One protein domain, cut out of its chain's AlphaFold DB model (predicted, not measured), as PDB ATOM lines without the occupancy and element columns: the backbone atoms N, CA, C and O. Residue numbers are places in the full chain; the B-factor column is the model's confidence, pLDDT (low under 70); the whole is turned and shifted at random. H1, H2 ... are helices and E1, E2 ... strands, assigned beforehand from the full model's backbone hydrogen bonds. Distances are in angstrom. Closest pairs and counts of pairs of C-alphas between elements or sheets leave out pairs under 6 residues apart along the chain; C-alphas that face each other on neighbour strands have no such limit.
ATOM      1  N   LYS A  34     320.388 323.915 366.843       92.06
ATOM      2  CA  LYS A  34     321.205 323.916 368.053       92.06
ATOM      3  C   LYS A  34     320.823 322.729 368.911       92.06
ATOM      4  O   LYS A  34     319.644 322.507 369.194       92.06
ATOM      5  N   VAL A  35     321.820 321.982 369.351       93.12
ATOM      6  CA  VAL A  35     321.629 320.690 370.000       93.12
ATOM      7  C   VAL A  35     322.447 320.624 371.280       93.12
ATOM      8  O   VAL A  35     323.510 321.236 371.370       93.12
ATOM      9  N   THR A  36     321.942 319.911 372.280       93.56
ATOM     10  CA  THR A  36     322.693 319.587 373.499       93.56
ATOM     11  C   THR A  36     322.892 318.083 373.586       93.56
ATOM     12  O   THR A  36     321.915 317.354 373.388       93.56
ATOM     13  N   PRO A  37     324.112 317.611 373.887       91.31
ATOM     14  CA  PRO A  37     324.358 316.189 374.084       91.31
ATOM     15  C   PRO A  37     323.515 315.666 375.246       91.31
ATOM     16  O   PRO A  37     323.415 316.310 376.290       91.31
ATOM     17  N   VAL A  38     322.903 314.503 375.042       89.06
ATOM     18  CA  VAL A  38     322.260 313.720 376.102       89.06
ATOM     19  C   VAL A  38     323.229 312.617 376.516       89.06
ATOM     20  O   VAL A  38     323.627 312.561 377.675       89.06
ATOM     21  N   ASN A  39     323.686 311.828 375.536       87.00
ATOM     22  CA  ASN A  39     324.642 310.727 375.689       87.00
ATOM     23  C   ASN A  39     325.734 310.814 374.595       87.00
ATOM     24  O   ASN A  39     325.754 311.760 373.810       87.00
ATOM     25  N   SER A  40     326.617 309.812 374.502       82.56
ATOM     26  CA  SER A  40     327.719 309.751 373.520       82.56
ATOM     27  C   SER A  40     327.288 309.725 372.048       82.56
ATOM     28  O   SER A  40     328.104 310.038 371.190       82.56
ATOM     29  N   GLU A  41     326.036 309.369 371.750       86.06
ATOM     30  CA  GLU A  41     325.536 309.201 370.371       86.06
ATOM     31  C   GLU A  41     324.242 309.977 370.091       86.06
ATOM     32  O   GLU A  41     323.698 309.924 368.988       86.06
ATOM     33  N   GLN A  42     323.702 310.678 371.092       89.62
ATOM     34  CA  GLN A  42     322.388 311.309 371.001       89.62
ATOM     35  C   GLN A  42     322.421 312.734 371.527       89.62
ATOM     36  O   GLN A  42     322.927 313.008 372.618       89.62
ATOM     37  N   CYS A  43     321.788 313.629 370.775       92.56
ATOM     38  CA  CYS A  43     321.545 315.002 371.171       92.56
ATOM     39  C   CYS A  43     320.047 315.290 371.188       92.56
ATOM     40  O   CYS A  43     319.281 314.768 370.380       92.56
ATOM     41  N   VAL A  44     319.644 316.212 372.057       93.56
ATOM     42  CA  VAL A  44     318.310 316.810 372.033       93.56
ATOM     43  C   VAL A  44     318.357 318.161 371.328       93.56
ATOM     44  O   VAL A  44     319.244 318.986 371.566       93.56
ATOM     45  N   VAL A  45     317.388 318.402 370.450       94.50
ATOM     46  CA  VAL A  45     317.229 319.672 369.742       94.50
ATOM     47  C   VAL A  45     316.744 320.744 370.718       94.50
ATOM     48  O   VAL A  45     315.650 320.663 371.275       94.50
ATOM     49  N   THR A  46     317.545 321.788 370.908       92.94
ATOM     50  CA  THR A  46     317.233 322.892 371.829       92.94
ATOM     51  C   THR A  46     316.658 324.108 371.125       92.94
ATOM     52  O   THR A  46     315.808 324.779 371.711       92.94
ATOM     53  N   GLU A  47     317.072 324.382 369.889       92.12
ATOM     54  CA  GLU A  47     316.572 325.486 369.064       92.12
ATOM     55  C   GLU A  47     316.535 325.053 367.590       92.12
ATOM     56  O   GLU A  47     317.415 324.319 367.129       92.12
ATOM     57  N   VAL A  48     315.517 325.523 366.862       93.31
ATOM     58  CA  VAL A  48     315.342 325.315 365.418       93.31
ATOM     59  C   VAL A  48     315.186 326.681 364.763       93.31
ATOM     60  O   VAL A  48     314.322 327.465 365.158       93.31
ATOM     61  N   TYR A  49     316.028 326.979 363.780       90.12
ATOM     62  CA  TYR A  49     315.956 328.213 363.014       90.12
ATOM     63  C   TYR A  49     314.774 328.155 362.031       90.12
ATOM     64  O   TYR A  49     314.720 327.219 361.231       90.12
ATOM     65  N   PRO A  50     313.851 329.138 362.023       87.50
ATOM     66  CA  PRO A  50     312.644 329.086 361.193       87.50
ATOM     67  C   PRO A  50     312.903 328.932 359.687       87.50
ATOM     68  O   PRO A  50     312.158 328.243 358.999       87.50
ATOM     69  N   ASN A  51     313.981 329.527 359.173       87.19
ATOM     70  CA  ASN A  51     314.370 329.407 357.764       87.19
ATOM     71  C   ASN A  51     315.515 328.409 357.549       87.19
ATOM     72  O   ASN A  51     316.160 328.434 356.507       87.19
ATOM     73  N   GLY A  52     315.798 327.554 358.532       90.88
ATOM     74  CA  GLY A  52     316.768 326.472 358.405       90.88
ATOM     75  C   GLY A  52     316.158 325.264 357.704       90.88
ATOM     76  O   GLY A  52     314.949 325.035 357.774       90.88
ATOM     77  N   TRP A  53     317.004 324.459 357.068       94.38
ATOM     78  CA  TRP A  53     316.612 323.193 356.447       94.38
ATOM     79  C   TRP A  53     315.819 322.296 357.411       94.38
ATOM     80  O   TRP A  53     314.816 321.702 357.020       94.38
ATOM     81  N   ALA A  54     316.208 322.258 358.690       92.88
ATOM     82  CA  ALA A  54     315.568 321.410 359.692       92.88
ATOM     83  C   ALA A  54     314.095 321.764 359.945       92.88
ATOM     84  O   ALA A  54     313.277 320.868 360.160       92.88
ATOM     85  N   ASN A  55     313.731 323.048 359.860       92.56
ATOM     86  CA  ASN A  55     312.341 323.474 360.014       92.56
ATOM     87  C   ASN A  55     311.466 322.958 358.859       92.56
ATOM     88  O   ASN A  55     310.360 322.476 359.088       92.56
ATOM     89  N   TYR A  56     311.985 322.979 357.625       91.31
ATOM     90  CA  TYR A  56     311.283 322.446 356.450       91.31
ATOM     91  C   TYR A  56     311.149 320.919 356.460       91.31
ATOM     92  O   TYR A  56     310.252 320.383 355.816       91.31
ATOM     93  N   GLN A  57     311.993 320.227 357.226       90.44
ATOM     94  CA  GLN A  57     311.895 318.788 357.483       90.44
ATOM     95  C   GLN A  57     311.057 318.451 358.724       90.44
ATOM     96  O   GLN A  57     311.064 317.315 359.188       90.44
ATOM     97  N   ASN A  58     310.318 319.423 359.273       89.75
ATOM     98  CA  ASN A  58     309.476 319.265 360.460       89.75
ATOM     99  C   ASN A  58     310.229 318.776 361.712       89.75
ATOM    100  O   ASN A  58     309.610 318.192 362.607       89.75
ATOM    101  N   ILE A  59     311.538 319.032 361.809       90.69
ATOM    102  CA  ILE A  59     312.314 318.742 363.018       90.69
ATOM    103  C   ILE A  59     311.911 319.747 364.096       90.69
ATOM    104  O   ILE A  59     311.937 320.961 363.879       90.69
ATOM    105  N   LYS A  60     311.533 319.244 365.272       91.88
ATOM    106  CA  LYS A  60     310.994 320.066 366.361       91.88
ATOM    107  C   LYS A  60     311.970 320.194 367.522       91.88
ATOM    108  O   LYS A  60     312.846 319.364 367.748       91.88
ATOM    109  N   ARG A  61     311.767 321.246 368.315       92.19
ATOM    110  CA  ARG A  61     312.408 321.389 369.626       92.19
ATOM    111  C   ARG A  61     312.070 320.179 370.506       92.19
ATOM    112  O   ARG A  61     310.960 319.665 370.423       92.19
ATOM    113  N   GLN A  62     313.007 319.776 371.360       90.81
ATOM    114  CA  GLN A  62     312.938 318.606 372.249       90.81
ATOM    115  C   GLN A  62     312.958 317.242 371.540       90.81
ATOM    116  O   GLN A  62     312.894 316.212 372.205       90.81
ATOM    117  N   GLN A  63     313.100 317.206 370.215       90.69
ATOM    118  CA  GLN A  63     313.301 315.961 369.483       90.69
ATOM    119  C   GLN A  63     314.721 315.427 369.714       90.69
ATOM    120  O   GLN A  63     315.683 316.199 369.741       90.69
ATOM    121  N   LEU A  64     314.850 314.109 369.881       90.19
ATOM    122  CA  LEU A  64     316.144 313.429 369.898       90.19
ATOM    123  C   LEU A  64     316.626 313.208 368.468       90.19
ATOM    124  O   LEU A  64     315.827 312.897 367.587       90.19
ATOM    125  N   ILE A  65     317.923 313.352 368.247       91.31
ATOM    126  CA  ILE A  65     318.592 313.011 366.994       91.31
ATOM    127  C   ILE A  65     319.936 312.365 367.312       91.31
ATOM    128  O   ILE A  65     320.541 312.660 368.348       91.31
ATOM    129  N   TYR A  66     320.415 311.507 366.419       88.00
ATOM    130  CA  TYR A  66     321.771 310.995 366.543       88.00
ATOM    131  C   TYR A  66     322.771 312.080 366.152       88.00
ATOM    132  O   TYR A  66     322.607 312.774 365.145       88.00
ATOM    133  N   CYS A  67     323.795 312.241 366.976       84.69
ATOM    134  CA  CYS A  67     324.858 313.214 366.783       84.69
ATOM    135  C   CYS A  67     326.150 312.652 367.379       84.69
ATOM    136  O   CYS A  67     326.121 311.960 368.396       84.69
ATOM    137  N   GLU A  68     327.288 313.014 366.799       82.56
ATOM    138  CA  GLU A  68     328.569 312.881 367.484       82.56
ATOM    139  C   GLU A  68     328.834 314.197 368.226       82.56
ATOM    140  O   GLU A  68     329.003 315.246 367.587       82.56
ATOM    141  N   PRO A  69     328.782 314.210 369.569       76.94
ATOM    142  CA  PRO A  69     328.891 315.445 370.319       76.94
ATOM    143  C   PRO A  69     330.307 316.013 370.214       76.94
ATOM    144  O   PRO A  69     331.282 315.411 370.649       76.94
ATOM    145  N   SER A  70     330.410 317.224 369.667       72.00
ATOM    146  CA  SER A  70     331.681 317.957 369.572       72.00
ATOM    147  C   SER A  70     332.088 318.632 370.889       72.00
ATOM    148  O   SER A  70     333.224 319.079 371.039       72.00
ATOM    149  N   SER A  71     331.163 318.734 371.847       74.62
ATOM    150  CA  SER A  71     331.401 319.280 373.184       74.62
ATOM    151  C   SER A  71     330.319 318.815 374.161       74.62
ATOM    152  O   SER A  71     329.235 318.428 373.732       74.62
ATOM    153  N   ASN A  72     330.569 318.958 375.467       79.12
ATOM    154  CA  ASN A  72     329.571 318.732 376.526       79.12
ATOM    155  C   ASN A  72     328.529 319.864 376.642       79.12
ATOM    156  O   ASN A  72     327.639 319.814 377.488       79.12
ATOM    157  N   HIS A  73     328.644 320.916 375.829       84.31
ATOM    158  CA  HIS A  73     327.759 322.076 375.847       84.31
ATOM    159  C   HIS A  73     326.870 322.122 374.604       84.31
ATOM    160  O   HIS A  73     327.077 321.393 373.639       84.31
ATOM    161  N   ALA A  74     325.871 323.009 374.623       85.50
ATOM    162  CA  ALA A  74     325.037 323.254 373.455       85.50
ATOM    163  C   ALA A  74     325.892 323.737 372.274       85.50
ATOM    164  O   ALA A  74     326.600 324.740 372.397       85.50
ATOM    165  N   PHE A  75     325.778 323.080 371.124       87.25
ATOM    166  CA  PHE A  75     326.494 323.454 369.906       87.25
ATOM    167  C   PHE A  75     325.546 323.517 368.707       87.25
ATOM    168  O   PHE A  75     324.422 323.016 368.745       87.25
ATOM    169  N   LYS A  76     325.979 324.198 367.642       89.25
ATOM    170  CA  LYS A  76     325.235 324.235 366.379       89.25
ATOM    171  C   LYS A  76     325.573 322.988 365.570       89.25
ATOM    172  O   LYS A  76     326.748 322.754 365.301       89.25
ATOM    173  N   LEU A  77     324.561 322.216 365.191       90.94
ATOM    174  CA  LEU A  77     324.737 321.061 364.318       90.94
ATOM    175  C   LEU A  77     324.602 321.531 362.868       90.94
ATOM    176  O   LEU A  77     323.498 321.700 362.360       90.94
ATOM    177  N   GLU A  78     325.741 321.789 362.233       92.12
ATOM    178  CA  GLU A  78     325.853 322.322 360.874       92.12
ATOM    179  C   GLU A  78     326.860 321.496 360.063       92.12
ATOM    180  O   GLU A  78     327.701 320.808 360.638       92.12
ATOM    181  N   LYS A  79     326.800 321.597 358.726       88.88
ATOM    182  CA  LYS A  79     327.721 320.916 357.786       88.88
ATOM    183  C   LYS A  79     327.755 319.385 357.909       88.88
ATOM    184  O   LYS A  79     328.798 318.762 357.733       88.88
ATOM    185  N   VAL A  80     326.602 318.782 358.178       89.06
ATOM    186  CA  VAL A  80     326.419 317.324 358.156       89.06
ATOM    187  C   VAL A  80     325.711 316.939 356.858       89.06
ATOM    188  O   VAL A  80     324.791 317.640 356.442       89.06
ATOM    189  N   ASN A  81     326.130 315.846 356.218       88.19
ATOM    190  CA  ASN A  81     325.536 315.379 354.957       88.19
ATOM    191  C   ASN A  81     324.253 314.561 355.168       88.19
ATOM    192  O   ASN A  81     323.363 314.570 354.320       88.19
ATOM    193  N   GLU A  82     324.153 313.858 356.294       88.88
ATOM    194  CA  GLU A  82     323.023 312.997 356.637       88.88
ATOM    195  C   GLU A  82     322.674 313.151 358.114       88.88
ATOM    196  O   GLU A  82     323.551 313.249 358.967       88.88
ATOM    197  N   MET A  83     321.383 313.147 358.421       87.69
ATOM    198  CA  MET A  83     320.880 313.151 359.786       87.69
ATOM    199  C   MET A  83     320.114 311.861 360.040       87.69
ATOM    200  O   MET A  83     319.288 311.464 359.221       87.69
ATOM    201  N   ILE A  84     320.382 311.213 361.173       87.69
ATOM    202  CA  ILE A  84     319.684 309.990 361.568       87.69
ATOM    203  C   ILE A  84     318.668 310.353 362.650       87.69
ATOM    204  O   ILE A  84     319.017 310.877 363.715       87.69
ATOM    205  N   LEU A  85     317.397 310.096 362.355       84.94
ATOM    206  CA  LEU A  85     316.290 310.284 363.287       84.94
ATOM    207  C   LEU A  85     316.159 309.065 364.222       84.94
ATOM    208  O   LEU A  85     316.604 307.971 363.870       84.94
ATOM    209  N   PRO A  86     315.500 309.194 365.391       75.12
ATOM    210  CA  PRO A  86     315.273 308.076 366.318       75.12
ATOM    211  C   PRO A  86     314.489 306.909 365.706       75.12
ATOM    212  O   PRO A  86     314.547 305.793 366.204       75.12
ATOM    213  N   THR A  87     313.766 307.161 364.613       76.69
ATOM    214  CA  THR A  87     313.070 306.159 363.797       76.69
ATOM    215  C   THR A  87     314.018 305.294 362.954       76.69
ATOM    216  O   THR A  87     313.542 304.479 362.169       76.69
ATOM    217  N   ASN A  88     315.343 305.462 363.085       79.62
ATOM    218  CA  ASN A  88     316.378 304.925 362.189       79.62
ATOM    219  C   ASN A  88     316.249 305.392 360.729       79.62
ATOM    220  O   ASN A  88     316.876 304.839 359.824       79.62
ATOM    221  N   GLU A  89     315.475 306.447 360.496       86.00
ATOM    222  CA  GLU A  89     315.356 307.076 359.192       86.00
ATOM    223  C   GLU A  89     316.559 307.989 358.937       86.00
ATOM    224  O   GLU A  89     316.898 308.845 359.761       86.00
ATOM    225  N   ARG A  90     317.216 307.795 357.789       86.75
ATOM    226  CA  ARG A  90     318.330 308.633 357.337       86.75
ATOM    227  C   ARG A  90     317.812 309.694 356.384       86.75
ATOM    228  O   ARG A  90     317.322 309.376 355.303       86.75
ATOM    229  N   VAL A  91     317.968 310.954 356.766       88.75
ATOM    230  CA  VAL A  91     317.543 312.098 355.963       88.75
ATOM    231  C   VAL A  91     318.776 312.809 355.418       88.75
ATOM    232  O   VAL A  91     319.614 313.297 356.178       88.75
ATOM    233  N   SER A  92     318.893 312.875 354.092       91.00
ATOM    234  CA  SER A  92     320.000 313.580 353.436       91.00
ATOM    235  C   SER A  92     319.811 315.098 353.507       91.00
ATOM    236  O   SER A  92     318.790 315.644 353.079       91.00
ATOM    237  N   VAL A  93     320.815 315.798 354.030       91.88
ATOM    238  CA  VAL A  93     320.820 317.257 354.143       91.88
ATOM    239  C   VAL A  93     321.228 317.840 352.799       91.88
ATOM    240  O   VAL A  93     322.404 317.989 352.477       91.88
TER     241      VAL A  93
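This is residues 34 to 93 of the 309 residues of an uncharacterized protein of Bacillaceae bacterium SAS-127 (UniProt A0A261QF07). What does this domain look like? It is a small, strongly twisted and curled sheet of four short strands, E3, E2, E1 and E4, with a separate small hairpin, E5 and E6, whose E5 comes near edge strand E3. The four-residue helix H1 lies beyond the last residue of E2, off the sheet. What is it made of? The printed part has 60 residues with one named helix and six named strands, in the order E1 E2 H1 E3 E4 E5 E6; the sheets run E3 E2 E1 E4 and E5 E6, both antiparallel, and the class is mostly strand, although under half of the residues are in named elements. How is the whole shaped? It is compact and rounded, with a radius of gyration of the C-alphas of 10.5 A and spans of 27 by 23 by 20 A.

Which strands are neighbours in the larger sheet? E1, residues 34 to 37, and E2, residues 42 to 48, form a hairpin at 155 degrees, with N 36 and O 44 2.9 A apart. E3, residues 64 to 66, is antiparallel to E2 at 121 degrees, with N 65 and O 43 2.9 A apart, and E4, residues 75 to 77, is antiparallel to E1 at 112 degrees, with N 35 and O 75 2.9 A apart. How far does that sheet turn? From edge to edge its strands' lines turn by 109 degrees and the way across it turns by 61 degrees. Where is the second sheet? E5, residues 82 to 84, and E6, residues 90 to 92, form a hairpin at 156 degrees, with N 91 and O 83 2.8 A apart. The closest C-alphas of E3 and E5 are those of Tyr 66 and Ile 84, 5.5 A apart, while E3 and E6 are apart. Where is the helix? H1, residues 53 to 56, is not on the larger sheet; its closest C-alpha to E2 is that of Asn 55, 6.4 A from that of Val 48. H1 is too short for an O i to N i+4 pair, and its one O i to N i+3 pair is within range.

Where does E1 begin? C-alpha 34 is at (321.205, 323.916, 368.053), and E1 is 10.3 A long. Which strand is longest? E2, with 7 residues, runs 16.6 A to C-alpha 48 at (315.342, 325.315, 365.418). How long are the others? H1 measures 5.4 A, E3 7.0 A, E4 6.3 A, E5 6.7 A and E6 6.5 A, the last ending at C-alpha 92, (320.000, 313.580, 353.436).

How large is it? The two C-alphas farthest apart, those of Ser 40 and Asn 51, are 28.5 A apart. Are there cuts or long links? The printed part has no cut and no long link; H1 to E3 and E3 to E4 are short links, and the other four are tight. How confident is the model? The mean pLDDT of the printed part is 88.1, and no printed residue is under 70.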